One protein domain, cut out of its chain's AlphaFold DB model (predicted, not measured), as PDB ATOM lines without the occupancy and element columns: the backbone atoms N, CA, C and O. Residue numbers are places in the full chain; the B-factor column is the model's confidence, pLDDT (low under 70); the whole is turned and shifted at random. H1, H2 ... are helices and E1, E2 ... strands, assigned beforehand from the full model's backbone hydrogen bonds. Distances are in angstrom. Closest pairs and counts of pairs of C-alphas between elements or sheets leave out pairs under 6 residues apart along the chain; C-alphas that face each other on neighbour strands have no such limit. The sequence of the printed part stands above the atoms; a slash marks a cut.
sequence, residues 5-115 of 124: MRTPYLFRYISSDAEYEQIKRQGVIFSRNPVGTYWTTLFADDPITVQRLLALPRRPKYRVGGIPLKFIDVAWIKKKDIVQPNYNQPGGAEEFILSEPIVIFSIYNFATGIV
ATOM      1  N   MET A   5      31.437 158.619  93.917       92.25
ATOM      2  CA  MET A   5      32.159 159.450  92.954       92.25
ATOM      3  C   MET A   5      32.404 158.733  91.629       92.25
ATOM      4  O   MET A   5      32.536 157.510  91.574       92.25
ATOM      5  N   ARG A   6      32.500 159.511  90.550       91.25
ATOM      6  CA  ARG A   6      33.065 159.043  89.279       91.25
ATOM      7  C   ARG A   6      34.581 159.162  89.342       91.25
ATOM      8  O   ARG A   6      35.101 160.143  89.869       91.25
ATOM      9  N   THR A   7      35.285 158.173  88.811       94.94
ATOM     10  CA  THR A   7      36.747 158.102  88.892       94.94
ATOM     11  C   THR A   7      37.360 157.717  87.543       94.94
ATOM     12  O   THR A   7      36.665 157.148  86.704       94.94
ATOM     13  N   PRO A   8      38.668 157.943  87.320       94.44
ATOM     14  CA  PRO A   8      39.363 157.436  86.136       94.44
ATOM     15  C   PRO A   8      39.738 155.942  86.250       94.44
ATOM     16  O   PRO A   8      40.655 155.490  85.564       94.44
ATOM     17  N   TYR A   9      39.078 155.177  87.125       95.38
ATOM     18  CA  TYR A   9      39.337 153.759  87.367       95.38
ATOM     19  C   TYR A   9      38.089 152.930  87.080       95.38
ATOM     20  O   TYR A   9      36.974 153.364  87.354       95.38
ATOM     21  N   LEU A  10      38.285 151.720  86.569       94.94
ATOM     22  CA  LEU A  10      37.228 150.744  86.377       94.94
ATOM     23  C   LEU A  10      37.054 149.869  87.615       94.94
ATOM     24  O   LEU A  10      38.010 149.314  88.170       94.94
ATOM     25  N   PHE A  11      35.793 149.707  87.990       95.88
ATOM     26  CA  PHE A  11      35.324 148.824  89.041       95.88
ATOM     27  C   PHE A  11      34.256 147.884  88.508       95.88
ATOM     28  O   PHE A  11      33.531 148.200  87.564       95.88
ATOM     29  N   ARG A  12      34.127 146.736  89.163       95.00
ATOM     30  CA  ARG A  12      32.997 145.832  88.983       95.00
ATOM     31  C   ARG A  12      32.442 145.452  90.346       95.00
ATOM     32  O   ARG A  12      33.187 145.263  91.306       95.00
ATOM     33  N   TYR A  13      31.125 145.352  90.423       96.00
ATOM     34  CA  TYR A  13      30.415 144.995  91.642       96.00
ATOM     35  C   TYR A  13      29.805 143.611  91.475       96.00
ATOM     36  O   TYR A  13      29.175 143.319  90.459       96.00
ATOM     37  N   ILE A  14      30.047 142.746  92.454       95.25
ATOM     38  CA  ILE A  14      29.754 141.316  92.372       95.25
ATOM     39  C   ILE A  14      28.836 140.936  93.524       95.25
ATOM     40  O   ILE A  14      29.096 141.271  94.680       95.25
ATOM     41  N   SER A  15      27.773 140.202  93.210       95.81
ATOM     42  CA  SER A  15      26.795 139.712  94.193       95.81
ATOM     43  C   SER A  15      26.928 138.207  94.471       95.81
ATOM     44  O   SER A  15      26.252 137.692  95.358       95.81
ATOM     45  N   SER A  16      27.758 137.495  93.699       93.81
ATOM     46  CA  SER A  16      27.920 136.037  93.740       93.81
ATOM     47  C   SER A  16      29.170 135.619  94.514       93.81
ATOM     48  O   SER A  16      30.283 135.970  94.125       93.81
ATOM     49  N   ASP A  17      28.991 134.799  95.551       94.38
ATOM     50  CA  ASP A  17      30.101 134.226  96.329       94.38
ATOM     51  C   ASP A  17      30.918 133.238  95.475       94.38
ATOM     52  O   ASP A  17      32.133 133.147  95.607       94.38
ATOM     53  N   ALA A  18      30.274 132.553  94.524       92.81
ATOM     54  CA  ALA A  18      30.958 131.651  93.600       92.81
ATOM     55  C   ALA A  18      31.882 132.401  92.624       92.81
ATOM     56  O   ALA A  18      32.988 131.941  92.349       92.81
ATOM     57  N   GLU A  19      31.449 133.563  92.117       90.88
ATOM     58  CA  GLU A  19      32.298 134.412  91.267       90.88
ATOM     59  C   GLU A  19      33.459 134.991  92.084       90.88
ATOM     60  O   GLU A  19      34.599 134.977  91.630       90.88
ATOM     61  N   TYR A  20      33.195 135.415  93.320       92.19
ATOM     62  CA  TYR A  20      34.225 135.854  94.260       92.19
ATOM     63  C   TYR A  20      35.315 134.788  94.491       92.19
ATOM     64  O   TYR A  20      36.498 135.070  94.287       92.19
ATOM     65  N   GLU A  21      34.938 133.550  94.825       91.50
ATOM     66  CA  GLU A  21      35.892 132.448  95.028       91.50
ATOM     67  C   GLU A  21      36.641 132.059  93.745       91.50
ATOM     68  O   GLU A  21      37.810 131.658  93.785       91.50
ATOM     69  N   GLN A  22      36.000 132.193  92.582       89.19
ATOM     70  CA  GLN A  22      36.667 131.992  91.299       89.19
ATOM     71  C   GLN A  22      37.758 133.047  91.073       89.19
ATOM     72  O   GLN A  22      38.890 132.686  90.745       89.19
ATOM     73  N   ILE A  23      37.449 134.329  91.292       90.06
ATOM     74  CA  ILE A  23      38.407 135.430  91.117       90.06
ATOM     75  C   ILE A  23      39.570 135.281  92.097       90.06
ATOM     76  O   ILE A  23      40.717 135.435  91.691       90.06
ATOM     77  N   LYS A  24      39.315 134.916  93.359       88.94
ATOM     78  CA  LYS A  24      40.387 134.685  94.343       88.94
ATOM     79  C   LYS A  24      41.360 133.588  93.931       88.94
ATOM     80  O   LYS A  24      42.548 133.685  94.215       88.94
ATOM     81  N   ARG A  25      40.859 132.544  93.275       88.50
ATOM     82  CA  ARG A  25      41.673 131.413  92.825       88.50
ATOM     83  C   ARG A  25      42.453 131.718  91.552       88.50
ATOM     84  O   ARG A  25      43.571 131.242  91.407       88.50
ATOM     85  N   GLN A  26      41.840 132.444  90.620       87.69
ATOM     86  CA  GLN A  26      42.384 132.650  89.274       87.69
ATOM     87  C   GLN A  26      43.118 133.987  89.122       87.69
ATOM     88  O   GLN A  26      43.937 134.127  88.222       87.69
ATOM     89  N   GLY A  27      42.829 134.975  89.972       86.81
ATOM     90  CA  GLY A  27      43.386 136.327  89.871       86.81
ATOM     91  C   GLY A  27      42.850 137.141  88.694       86.81
ATOM     92  O   GLY A  27      43.395 138.191  88.378       86.81
ATOM     93  N   VAL A  28      41.797 136.677  88.022       85.56
ATOM     94  CA  VAL A  28      41.285 137.265  86.780       85.56
ATOM     95  C   VAL A  28      39.770 137.133  86.715       85.56
ATOM     96  O   VAL A  28      39.185 136.190  87.254       85.56
ATOM     97  N   ILE A  29      39.128 138.090  86.051       83.06
ATOM     98  CA  ILE A  29      37.707 138.024  85.720       83.06
ATOM     99  C   ILE A  29      37.542 137.578  84.274       83.06
ATOM    100  O   ILE A  29      37.969 138.270  83.352       83.06
ATOM    101  N   PHE A  30      36.840 136.460  84.097       70.75
ATOM    102  CA  PHE A  30      36.326 136.006  82.809       70.75
ATOM    103  C   PHE A  30      34.808 136.143  82.800       70.75
ATOM    104  O   PHE A  30      34.126 135.564  83.648       70.75
ATOM    105  N   SER A  31      34.255 136.862  81.827       66.62
ATOM    106  CA  SER A  31      32.824 136.786  81.556       66.62
ATOM    107  C   SER A  31      32.555 135.685  80.537       66.62
ATOM    108  O   SER A  31      33.157 135.655  79.470       66.62
ATOM    109  N   ARG A  32      31.620 134.784  80.854       67.62
ATOM    110  CA  ARG A  32      31.038 133.857  79.865       67.62
ATOM    111  C   ARG A  32      29.939 134.519  79.031       67.62
ATOM    112  O   ARG A  32      29.362 133.875  78.162       67.62
ATOM    113  N   ASN A  33      29.604 135.776  79.324       73.75
ATOM    114  CA  ASN A  33      28.620 136.516  78.556       73.75
ATOM    115  C   ASN A  33      29.236 136.882  77.192       73.75
ATOM    116  O   ASN A  33      30.261 137.569  77.178       73.75
ATOM    117  N   PRO A  34      28.622 136.491  76.061       77.50
ATOM    118  CA  PRO A  34      29.130 136.829  74.727       77.50
ATOM    119  C   PRO A  34      29.247 138.345  74.496       77.50
ATOM    120  O   PRO A  34      30.092 138.808  73.723       77.50
ATOM    121  N   VAL A  35      28.438 139.136  75.208       83.69
ATOM    122  CA  VAL A  35      28.483 140.599  75.167       83.69
ATOM    123  C   VAL A  35      29.794 141.121  75.768       83.69
ATOM    124  O   VAL A  35      30.380 142.046  75.217       83.69
ATOM    125  N   GLY A  36      30.323 140.478  76.811       87.38
ATOM    126  CA  GLY A  36      31.576 140.842  77.476       87.38
ATOM    127  C   GLY A  36      31.429 140.972  78.990       87.38
ATOM    128  O   GLY A  36      30.493 140.449  79.603       87.38
ATOM    129  N   THR A  37      32.387 141.653  79.607       91.06
ATOM    130  CA  THR A  37      32.423 141.901  81.051       91.06
ATOM    131  C   THR A  37      32.005 143.336  81.340       91.06
ATOM    132  O   THR A  37      32.574 144.255  80.762       91.06
ATOM    133  N   TYR A  38      31.049 143.525  82.247       93.38
ATOM    134  CA  TYR A  38      30.547 144.845  82.631       93.38
ATOM    135  C   TYR A  38      31.409 145.498  83.714       93.38
ATOM    136  O   TYR A  38      31.715 144.875  84.735       93.38
ATOM    137  N   TRP A  39      31.752 146.763  83.499       95.25
ATOM    138  CA  TRP A  39      32.571 147.603  84.369       95.25
ATOM    139  C   TRP A  39      31.966 149.001  84.483       95.25
ATOM    140  O   TRP A  39      31.164 149.411  83.654       95.25
ATOM    141  N   THR A  40      32.373 149.761  85.492       97.19
ATOM    142  CA  THR A  40      31.910 151.133  85.710       97.19
ATOM    143  C   THR A  40      33.021 152.003  86.284       97.19
ATOM    144  O   THR A  40      33.896 151.513  86.995       97.19
ATOM    145  N   THR A  41      32.967 153.305  86.019       96.69
ATOM    146  CA  THR A  41      33.805 154.316  86.685       96.69
ATOM    147  C   THR A  41      33.248 154.764  88.035       96.69
ATOM    148  O   THR A  41      33.893 155.542  88.749       96.69
ATOM    149  N   LEU A  42      32.053 154.284  88.399       96.56
ATOM    150  CA  LEU A  42      31.403 154.569  89.669       96.56
ATOM    151  C   LEU A  42      32.141 153.881  90.817       96.56
ATOM    152  O   LEU A  42      32.134 152.654  90.940       96.56
ATOM    153  N   PHE A  43      32.698 154.680  91.716       95.81
ATOM    154  CA  PHE A  43      33.168 154.232  93.016       95.81
ATOM    155  C   PHE A  43      32.115 154.553  94.074       95.81
ATOM    156  O   PHE A  43      31.772 155.719  94.277       95.81
ATOM    157  N   ALA A  44      31.628 153.521  94.757       94.31
ATOM    158  CA  ALA A  44      30.736 153.667  95.894       94.31
ATOM    159  C   ALA A  44      31.021 152.634  96.990       94.31
ATOM    160  O   ALA A  44      31.444 151.508  96.696       94.31
ATOM    161  N   ASP A  45      30.816 153.038  98.245       92.69
ATOM    162  CA  ASP A  45      30.973 152.213  99.454       92.69
ATOM    163  C   ASP A  45      29.636 151.733 100.053       92.69
ATOM    164  O   ASP A  45      29.634 150.826 100.886       92.69
ATOM    165  N   ASP A  46      28.504 152.250  99.566       94.31
ATOM    166  CA  ASP A  46      27.175 151.731  99.878       94.31
ATOM    167  C   ASP A  46      26.654 150.790  98.772       94.31
ATOM    168  O   ASP A  46      26.325 151.236  97.666       94.31
ATOM    169  N   PRO A  47      26.496 149.486  99.054       95.56
ATOM    170  CA  PRO A  47      26.021 148.522  98.067       95.56
ATOM    171  C   PRO A  47      24.560 148.750  97.635       95.56
ATOM    172  O   PRO A  47      24.183 148.285  96.559       95.56
ATOM    173  N   ILE A  48      23.726 149.452  98.417       95.69
ATOM    174  CA  ILE A  48      22.347 149.782  98.003       95.69
ATOM    175  C   ILE A  48      22.371 150.846  96.903       95.69
ATOM    176  O   ILE A  48      21.727 150.688  95.864       95.69
ATOM    177  N   THR A  49      23.154 151.905  97.097       94.69
ATOM    178  CA  THR A  49      23.390 152.947  96.092       94.69
ATOM    179  C   THR A  49      23.961 152.357  94.807       94.69
ATOM    180  O   THR A  49      23.472 152.665  93.721       94.69
ATOM    181  N   VAL A  50      24.930 151.442  94.920       96.06
ATOM    182  CA  VAL A  50      25.477 150.716  93.764       96.06
ATOM    183  C   VAL A  50      24.387 149.938  93.031       96.06
ATOM    184  O   VAL A  50      24.269 150.063  91.814       96.06
ATOM    185  N   GLN A  51      23.583 149.150  93.754       97.19
ATOM    186  CA  GLN A  51      22.515 148.355  93.147       97.19
ATOM    187  C   GLN A  51      21.546 149.234  92.348       97.19
ATOM    188  O   GLN A  51      21.157 148.862  91.243       97.19
ATOM    189  N   ARG A  52      21.195 150.406  92.889       96.88
ATOM    190  CA  ARG A  52      20.298 151.372  92.248       96.88
ATOM    191  C   ARG A  52      20.896 151.974  90.979       96.88
ATOM    192  O   ARG A  52      20.252 151.954  89.933       96.88
ATOM    193  N   LEU A  53      22.117 152.498  91.068       96.75
ATOM    194  CA  LEU A  53      22.751 153.250  89.979       96.75
ATOM    195  C   LEU A  53      23.258 152.362  88.837       96.75
ATOM    196  O   LEU A  53      23.300 152.805  87.693       96.75
ATOM    197  N   LEU A  54      23.626 151.117  89.141       96.44
ATOM    198  CA  LEU A  54      24.018 150.110  88.149       96.44
ATOM    199  C   LEU A  54      22.871 149.167  87.770       96.44
ATOM    200  O   LEU A  54      23.110 148.176  87.090       96.44
ATOM    201  N   ALA A  55      21.650 149.453  88.227       96.69
ATOM    202  CA  ALA A  55      20.468 148.633  87.989       96.69
ATOM    203  C   ALA A  55      20.735 147.122  88.138       96.69
ATOM    204  O   ALA A  55      20.430 146.324  87.254       96.69
ATOM    205  N   LEU A  56      21.353 146.720  89.255       95.25
ATOM    206  CA  LEU A  56      21.740 145.328  89.486       95.25
ATOM    207  C   LEU A  56      20.555 144.512  90.034       95.25
ATOM    208  O   LEU A  56      19.856 144.966  90.947       95.25
ATOM    209  N   PRO A  57      20.376 143.255  89.587       94.62
ATOM    210  CA  PRO A  57      19.278 142.403  90.050       94.62
ATOM    211  C   PRO A  57      19.422 141.983  91.518       94.62
ATOM    212  O   PRO A  57      18.450 141.588  92.158       94.62
ATOM    213  N   ARG A  58      20.643 142.026  92.063       96.44
ATOM    214  CA  ARG A  58      20.949 141.658  93.450       96.44
ATOM    215  C   ARG A  58      21.929 142.647  94.049       96.44
ATOM    216  O   ARG A  58      22.864 143.070  93.369       96.44
ATOM    217  N   ARG A  59      21.769 142.917  95.346       97.12
ATOM    218  CA  ARG A  59      22.699 143.741  96.119       97.12
ATOM    219  C   ARG A  59      24.127 143.182  96.000       97.12
ATOM    220  O   ARG A  59      24.319 141.992  96.272       97.12
ATOM    221  N   PRO A  60      25.110 143.997  95.596       97.38
ATOM    222  CA  PRO A  60      26.496 143.571  95.527       97.38
ATOM    223  C   PRO A  60      27.060 143.324  96.924       97.38
ATOM    224  O   PRO A  60      26.741 144.026  97.884       97.38
ATOM    225  N   LYS A  61      27.907 142.303  97.012       97.62
ATOM    226  CA  LYS A  61      28.631 141.893  98.219       97.62
ATOM    227  C   LYS A  61      30.110 142.252  98.151       97.62
ATOM    228  O   LYS A  61      30.740 142.465  99.186       97.62
ATOM    229  N   TYR A  62      30.639 142.385  96.936       96.69
ATOM    230  CA  TYR A  62      32.045 142.666  96.684       96.69
ATOM    231  C   TYR A  62      32.215 143.758  95.629       96.69
ATOM    232  O   TYR A  62      31.382 143.907  94.729       96.69
ATOM    233  N   ARG A  63      33.324 144.490  95.714       96.31
ATOM    234  CA  ARG A  63      33.812 145.385  94.662       96.31
ATOM    235  C   ARG A  63      35.221 144.967  94.272       96.31
ATOM    236  O   ARG A  63      36.081 144.808  95.131       96.31
ATOM    237  N   VAL A  64      35.461 144.833  92.981       94.62
ATOM    238  CA  VAL A  64      36.762 144.493  92.396       94.62
ATOM    239  C   VAL A  64      37.186 145.571  91.412       94.62
ATOM    240  O   VAL A  64      36.368 146.385  90.979       94.62
ATOM    241  N   GLY A  65      38.463 145.569  91.048       90.44
ATOM    242  CA  GLY A  65      39.027 146.523  90.101       90.44
ATOM    243  C   GLY A  65      39.896 147.558  90.796       90.44
ATOM    244  O   GLY A  65      40.792 147.188  91.549       90.44
ATOM    245  N   GLY A  66      39.661 148.839  90.505       90.50
ATOM    246  CA  GLY A  66      40.655 149.889  90.741       90.50
ATOM    247  C   GLY A  66      41.685 149.946  89.615       90.50
ATOM    248  O   GLY A  66      42.817 150.365  89.825       90.50
ATOM    249  N   ILE A  67      41.294 149.497  88.419       91.81
ATOM    250  CA  ILE A  67      42.165 149.464  87.246       91.81
ATOM    251  C   ILE A  67      42.088 150.827  86.562       91.81
ATOM    252  O   ILE A  67      40.989 151.233  86.181       91.81
ATOM    253  N   PRO A  68      43.200 151.555  86.386       93.81
ATOM    254  CA  PRO A  68      43.182 152.823  85.666       93.81
ATOM    255  C   PRO A  68      42.631 152.634  84.250       93.81
ATOM    256  O   PRO A  68      43.158 151.829  83.487       93.81
ATOM    257  N   LEU A  69      41.614 153.413  83.874       92.44
ATOM    258  CA  LEU A  69      40.997 153.331  82.546       92.44
ATOM    259  C   LEU A  69      42.023 153.575  81.428       92.44
ATOM    260  O   LEU A  69      41.941 152.964  80.374       92.44
ATOM    261  N   LYS A  70      43.046 154.401  81.692       93.94
ATOM    262  CA  LYS A  70      44.167 154.660  80.773       93.94
ATOM    263  C   LYS A  70      45.024 153.428  80.433       93.94
ATOM    264  O   LYS A  70      45.836 153.511  79.523       93.94
ATOM    265  N   PHE A  71      44.917 152.343  81.202       91.12
ATOM    266  CA  PHE A  71      45.627 151.083  80.946       91.12
ATOM    267  C   PHE A  71      44.776 150.073  80.173       91.12
ATOM    268  O   PHE A  71      45.257 148.989  79.862       91.12
ATOM    269  N   ILE A  72      43.522 150.413  79.877       91.19
ATOM    270  CA  ILE A  72      42.648 149.596  79.047       91.19
ATOM    271  C   ILE A  72      42.842 150.020  77.597       91.19
ATOM    272  O   ILE A  72      42.689 151.198  77.269       91.19
ATOM    273  N   ASP A  73      43.161 149.058  76.736       91.31
ATOM    274  CA  ASP A  73      43.183 149.295  75.298       91.31
ATOM    275  C   ASP A  73      41.764 149.638  74.820       91.31
ATOM    276  O   ASP A  73      40.791 148.956  75.156       91.31
ATOM    277  N   VAL A  74      41.634 150.701  74.028       91.19
ATOM    278  CA  VAL A  74      40.351 151.126  73.455       91.19
ATOM    279  C   VAL A  74      39.731 150.006  72.617       91.19
ATOM    280  O   VAL A  74      38.509 149.863  72.620       91.19
ATOM    281  N   ALA A  75      40.547 149.163  71.974       92.19
ATOM    282  CA  ALA A  75      40.081 148.003  71.217       92.19
ATOM    283  C   ALA A  75      39.346 146.966  72.087       92.19
ATOM    284  O   ALA A  75      38.538 146.197  71.571       92.19
ATOM    285  N   TRP A  76      39.588 146.947  73.402       92.12
ATOM    286  CA  TRP A  76      38.902 146.041  74.325       92.12
ATOM    287  C   TRP A  76      37.511 146.556  74.712       92.12
ATOM    288  O   TRP A  76      36.698 145.785  75.222       92.12
ATOM    289  N   ILE A  77      37.211 147.842  74.490       92.94
ATOM    290  CA  ILE A  77      35.934 148.467  74.849       92.94
ATOM    291  C   ILE A  77      34.913 148.219  73.736       92.94
ATOM    292  O   ILE A  77      34.843 148.946  72.749       92.94
ATOM    293  N   LYS A  78      34.053 147.215  73.926       92.44
ATOM    294  CA  LYS A  78      32.942 146.910  73.007       92.44
ATOM    295  C   LYS A  78      31.836 147.958  73.054       92.44
ATOM    296  O   LYS A  78      31.184 148.221  72.048       92.44
ATOM    297  N   LYS A  79      31.569 148.501  74.242       91.62
ATOM    298  CA  LYS A  79      30.506 149.483  74.460       91.62
ATOM    299  C   LYS A  79      30.849 150.392  75.632       91.62
ATOM    300  O   LYS A  79      31.404 149.934  76.629       91.62
ATOM    301  N   LYS A  80      30.450 151.655  75.507       93.06
ATOM    302  CA  LYS A  80      30.400 152.646  76.577       93.06
ATOM    303  C   LYS A  80      29.014 153.290  76.566       93.06
ATOM    304  O   LYS A  80      28.598 153.774  75.517       93.06
ATOM    305  N   ASP A  81      28.304 153.273  77.689       94.62
ATOM    306  CA  ASP A  81      26.931 153.787  77.773       94.62
ATOM    307  C   ASP A  81      26.573 154.240  79.196       94.62
ATOM    308  O   ASP A  81      27.363 154.098  80.132       94.62
ATOM    309  N   ILE A  82      25.367 154.773  79.364       96.56
ATOM    310  CA  ILE A  82      24.726 154.954  80.660       96.56
ATOM    311  C   ILE A  82      23.821 153.754  80.937       96.56
ATOM    312  O   ILE A  82      23.018 153.353  80.090       96.56
ATOM    313  N   VAL A  83      23.930 153.206  82.148       95.19
ATOM    314  CA  VAL A  83      23.060 152.128  82.618       95.19
ATOM    315  C   VAL A  83      21.612 152.594  82.580       95.19
ATOM    316  O   VAL A  83      21.242 153.565  83.241       95.19
ATOM    317  N   GLN A  84      20.794 151.873  81.821       96.06
ATOM    318  CA  GLN A  84      19.364 152.130  81.714       96.06
ATOM    319  C   GLN A  84      18.616 151.608  82.952       96.06
ATOM    320  O   GLN A  84      19.076 150.651  83.585       96.06
ATOM    321  N   PRO A  85      17.451 152.187  83.294       96.12
ATOM    322  CA  PRO A  85      16.600 151.655  84.350       96.12
ATOM    323  C   PRO A  85      16.250 150.178  84.108       96.12
ATOM    324  O   PRO A  85      15.820 149.804  83.017       96.12
ATOM    325  N   ASN A  86      16.416 149.333  85.126       95.69
ATOM    326  CA  ASN A  86      16.077 147.907  85.071       95.69
ATOM    327  C   ASN A  86      15.860 147.341  86.485       95.69
ATOM    328  O   ASN A  86      16.328 147.924  87.457       95.69
ATOM    329  N   TYR A  87      15.152 146.217  86.630       93.38
ATOM    330  CA  TYR A  87      14.857 145.574  87.926       93.38
ATOM    331  C   TYR A  87      14.277 146.536  88.990       93.38
ATOM    332  O   TYR A  87      14.629 146.460  90.172       93.38
ATOM    333  N   ASN A  88      13.411 147.467  88.570       93.69
ATOM    334  CA  ASN A  88      12.866 148.558  89.398       93.69
ATOM    335  C   ASN A  88      13.934 149.478  90.021       93.69
ATOM    336  O   ASN A  88      13.695 150.123  91.041       93.69
ATOM    337  N   GLN A  89      15.122 149.529  89.422       95.12
ATOM    338  CA  GLN A  89      16.208 150.427  89.784       95.12
ATOM    339  C   GLN A  89      16.338 151.541  88.735       95.12
ATOM    340  O   GLN A  89      16.096 151.291  87.552       95.12
ATOM    341  N   PRO A  90      16.746 152.756  89.138       94.44
ATOM    342  CA  PRO A  90      16.816 153.903  88.236       94.44
ATOM    343  C   PRO A  90      17.953 153.829  87.205       94.44
ATOM    344  O   PRO A  90      17.835 154.448  86.155       94.44
ATOM    345  N   GLY A  91      19.049 153.113  87.478       95.06
ATOM    346  CA  GLY A  91      20.248 153.192  86.640       95.06
ATOM    347  C   GLY A  91      20.949 154.557  86.750       95.06
ATOM    348  O   GLY A  91      20.827 155.250  87.764       95.06
ATOM    349  N   GLY A  92      21.688 154.949  85.708       94.19
ATOM    350  CA  GLY A  92      22.312 156.276  85.585       94.19
ATOM    351  C   GLY A  92      23.832 156.330  85.785       94.19
ATOM    352  O   GLY A  92      24.448 157.381  85.577       94.19
ATOM    353  N   ALA A  93      24.468 155.223  86.165       94.81
ATOM    354  CA  ALA A  93      25.927 155.127  86.179       94.81
ATOM    355  C   ALA A  93      26.501 154.904  84.771       94.81
ATOM    356  O   ALA A  93      25.824 154.396  83.883       94.81
ATOM    357  N   GLU A  94      27.765 155.276  84.574       95.56
ATOM    358  CA  GLU A  94      28.500 154.962  83.344       95.56
ATOM    359  C   GLU A  94      28.910 153.486  83.352       95.56
ATOM    360  O   GLU A  94      29.413 152.983  84.360       95.56
ATOM    361  N   GLU A  95      28.713 152.806  82.231       95.19
ATOM    362  CA  GLU A  95      29.022 151.397  82.039       95.19
ATOM    363  C   GLU A  95      29.946 151.201  80.839       95.19
ATOM    364  O   GLU A  95      29.798 151.832  79.791       95.19
ATOM    365  N   PHE A  96      30.894 150.285  81.008       95.25
ATOM    366  CA  PHE A  96      31.812 149.821  79.985       95.25
ATOM    367  C   PHE A  96      31.655 148.317  79.838       95.25
ATOM    368  O   PHE A  96      31.576 147.590  80.829       95.25
ATOM    369  N   ILE A  97      31.671 147.847  78.600       94.00
ATOM    370  CA  ILE A  97      31.686 146.423  78.291       94.00
ATOM    371  C   ILE A  97      33.035 146.096  77.677       94.00
ATOM    372  O   ILE A  97      33.369 146.615  76.611       94.00
ATOM    373  N   LEU A  98      33.794 145.232  78.345       92.81
ATOM    374  CA  LEU A  98      35.116 144.813  77.895       92.81
ATOM    375  C   LEU A  98      35.086 143.410  77.285       92.81
ATOM    376  O   LEU A  98      34.418 142.519  77.819       92.81
ATOM    377  N   SER A  99      35.789 143.219  76.166       90.81
ATOM    378  CA  SER A  99      35.939 141.915  75.508       90.81
ATOM    379  C   SER A  99      36.982 141.032  76.184       90.81
ATOM    380  O   SER A  99      36.777 139.825  76.277       90.81
ATOM    381  N   GLU A 100      38.055 141.645  76.681       89.44
ATOM    382  CA  GLU A 100      39.214 140.944  77.222       89.44
ATOM    383  C   GLU A 100      39.122 140.726  78.739       89.44
ATOM    384  O   GLU A 100      38.496 141.519  79.460       89.44
ATOM    385  N   PRO A 101      39.741 139.648  79.253       87.12
ATOM    386  CA  PRO A 101      39.855 139.417  80.684       87.12
ATOM    387  C   PRO A 101      40.785 140.440  81.345       87.12
ATOM    388  O   PRO A 101      41.786 140.856  80.767       87.12
ATOM    389  N   ILE A 102      40.493 140.802  82.599       87.44
ATOM    390  CA  ILE A 102      41.353 141.699  83.386       87.44
ATOM    391  C   ILE A 102      41.816 141.026  84.672       87.44
ATOM    392  O   ILE A 102      41.020 140.432  85.407       87.44
ATOM    393  N   VAL A 103      43.116 141.166  84.944       87.25
ATOM    394  CA  VAL A 103      43.766 140.748  86.188       87.25
ATOM    395  C   VAL A 103      43.283 141.616  87.349       87.25
ATOM    396  O   VAL A 103      43.276 142.845  87.271       87.25
ATOM    397  N   ILE A 104      42.889 140.969  88.442       88.88
ATOM    398  CA  ILE A 104      42.371 141.620  89.642       88.88
ATOM    399  C   ILE A 104      43.409 141.544  90.749       88.88
ATOM    400  O   ILE A 104      43.832 140.469  91.159       88.88
ATOM    401  N   PHE A 105      43.769 142.710  91.270       85.56
ATOM    402  CA  PHE A 105      44.768 142.834  92.328       85.56
ATOM    403  C   PHE A 105      44.152 142.804  93.722       85.56
ATOM    404  O   PHE A 105      44.791 142.343  94.665       85.56
ATOM    405  N   SER A 106      42.909 143.269  93.856       90.88
ATOM    406  CA  SER A 106      42.234 143.375  95.144       90.88
ATOM    407  C   SER A 106      40.721 143.217  95.044       90.88
ATOM    408  O   SER A 106      40.112 143.607  94.042       90.88
ATOM    409  N   ILE A 107      40.115 142.721  96.123       94.25
ATOM    410  CA  ILE A 107      38.667 142.648  96.325       94.25
ATOM    411  C   ILE A 107      38.313 143.372  97.620       94.25
ATOM    412  O   ILE A 107      38.882 143.091  98.667       94.25
ATOM    413  N   TYR A 108      37.345 144.278  97.564       95.31
ATOM    414  CA  TYR A 108      36.728 144.879  98.740       95.31
ATOM    415  C   TYR A 108      35.451 144.125  99.111       95.31
ATOM    416  O   TYR A 108      34.587 143.917  98.253       95.31
ATOM    417  N   ASN A 109      35.315 143.749 100.381       95.69
ATOM    418  CA  ASN A 109      34.130 143.092 100.926       95.69
ATOM    419  C   ASN A 109      33.258 144.107 101.679       95.69
ATOM    420  O   ASN A 109      33.675 144.668 102.691       95.69
ATOM    421  N   PHE A 110      32.023 144.320 101.214       95.00
ATOM    422  CA  PHE A 110      31.109 145.295 101.821       95.00
ATOM    423  C   PHE A 110      30.632 144.912 103.223       95.00
ATOM    424  O   PHE A 110      30.249 145.795 103.984       95.00
ATOM    425  N   ALA A 111      30.614 143.621 103.564       93.31
ATOM    426  CA  ALA A 111      30.158 143.163 104.873       93.31
ATOM    427  C   ALA A 111      31.208 143.407 105.963       93.31
ATOM    428  O   ALA A 111      30.853 143.732 107.092       93.31
ATOM    429  N   THR A 112      32.492 143.250 105.631       94.00
ATOM    430  CA  THR A 112      33.598 143.376 106.594       94.00
ATOM    431  C   THR A 112      34.336 144.708 106.501       94.00
ATOM    432  O   THR A 112      35.047 145.069 107.432       94.00
ATOM    433  N   GLY A 113      34.205 145.433 105.387       92.69
ATOM    434  CA  GLY A 113      34.983 146.642 105.111       92.69
ATOM    435  C   GLY A 113      36.457 146.372 104.786       92.69
ATOM    436  O   GLY A 113      37.255 147.306 104.740       92.69
ATOM    437  N   ILE A 114      36.837 145.110 104.569       92.31
ATOM    438  CA  ILE A 114      38.228 144.703 104.346       92.31
ATOM    439  C   ILE A 114      38.541 144.674 102.846       92.31
ATOM    440  O   ILE A 114      37.736 144.214 102.033       92.31
ATOM    441  N   VAL A 115      39.739 145.150 102.495       91.25
ATOM    442  CA  VAL A 115      40.352 144.963 101.175       91.25
ATOM    443  C   VAL A 115      41.290 143.759 101.241       91.25
ATOM    444  O   VAL A 115      42.283 143.773 101.963       91.25
TER     445      VAL A 115
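What this domain is: This is residues 5 to 115 of the 124 residues of an uncharacterized protein of Candidatus Acidianus copahuensis (UniProt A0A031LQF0). One strongly twisted sheet of six strands forms a curved wall, its strands' lines turning by 148 degrees from edge to edge; H1 packs on it toward the E6 edge, over E3, and H2 sits at its side, beside the strands. The sheet's order is E4, E5, E2, E1, E3, E6, antiparallel throughout. The printed part has 111 residues, with elements in the order E1, H1, E2, H2, E3, E4, E5, E6, and its class is mixed, helices and strands. It is compact, with a radius of gyration of the C-alphas of 13.0 A, and spans 32 by 29 by 25 A.

How they stand to each other: E1, residues 5 to 14, is an inner strand that bends by 117 degrees at residue 8. H1, residues 17 to 26, is on the sheet at a height of 10.0 A; its closest C-alpha pair with E1 is Ile 14 and Tyr 20, 7.3 A. E2, residues 37 to 44, is antiparallel to E1, with N 11 and O 40 2.8 A apart, within hydrogen-bond range; it bends by 72 degrees at residue 41. H2, residues 47 to 53, is on the sheet at a height of 8.2 A but over none of its strands; its closest C-alpha pair with E2 is Ala 44 and Val 50, 6.4 A. E3, residues 62 to 68, is antiparallel to E1, with N 12 and O 64 at 2.9 A. H1 lies over E3 and along it, at 25 degrees on the local plane; E1 and E6, residues 106 to 109, only just miss being under H1 too, with 2 of its C-alphas falling on each. E4, residues 77 to 82, and E5, residues 94 to 98, form a hairpin, with N 78 and O 97 at 2.8 A. E2 pairs in a staggered way, with E5 over residues 37 to 40, where N 39 and O 96 are 2.8 A apart, and with E1 over residues 40 to 43. E6 is antiparallel to E3, with N 108 and O 63 at 2.8 A. E2, H2 and E3 make a split strand-helix-strand unit, two strands of one sheet with a helix between them along the chain and another strand, E1, between them in the sheet, and its crossover is right-handed. H1 and H2 are apart; in both, every O i to N i+4 pair is within hydrogen-bond range.

Where its parts are: E1 begins at C-alpha 5, (32.159, 159.450, 92.954), and is 18.3 A long. H1 measures 14.3 A, E2 19.0 A, E3 18.7 A and E4 14.2 A. E6 ends at C-alpha 109, (34.130, 143.092, 100.926).

The domain as a whole: The C-alphas of Ala 75 and Thr 112, the two farthest apart, are 36.3 A apart. The printed part has no cut, and its one long link is E4 to E5, 11 residues. The mean pLDDT of the printed part is 92.2, with residues 31 to 32 under 70.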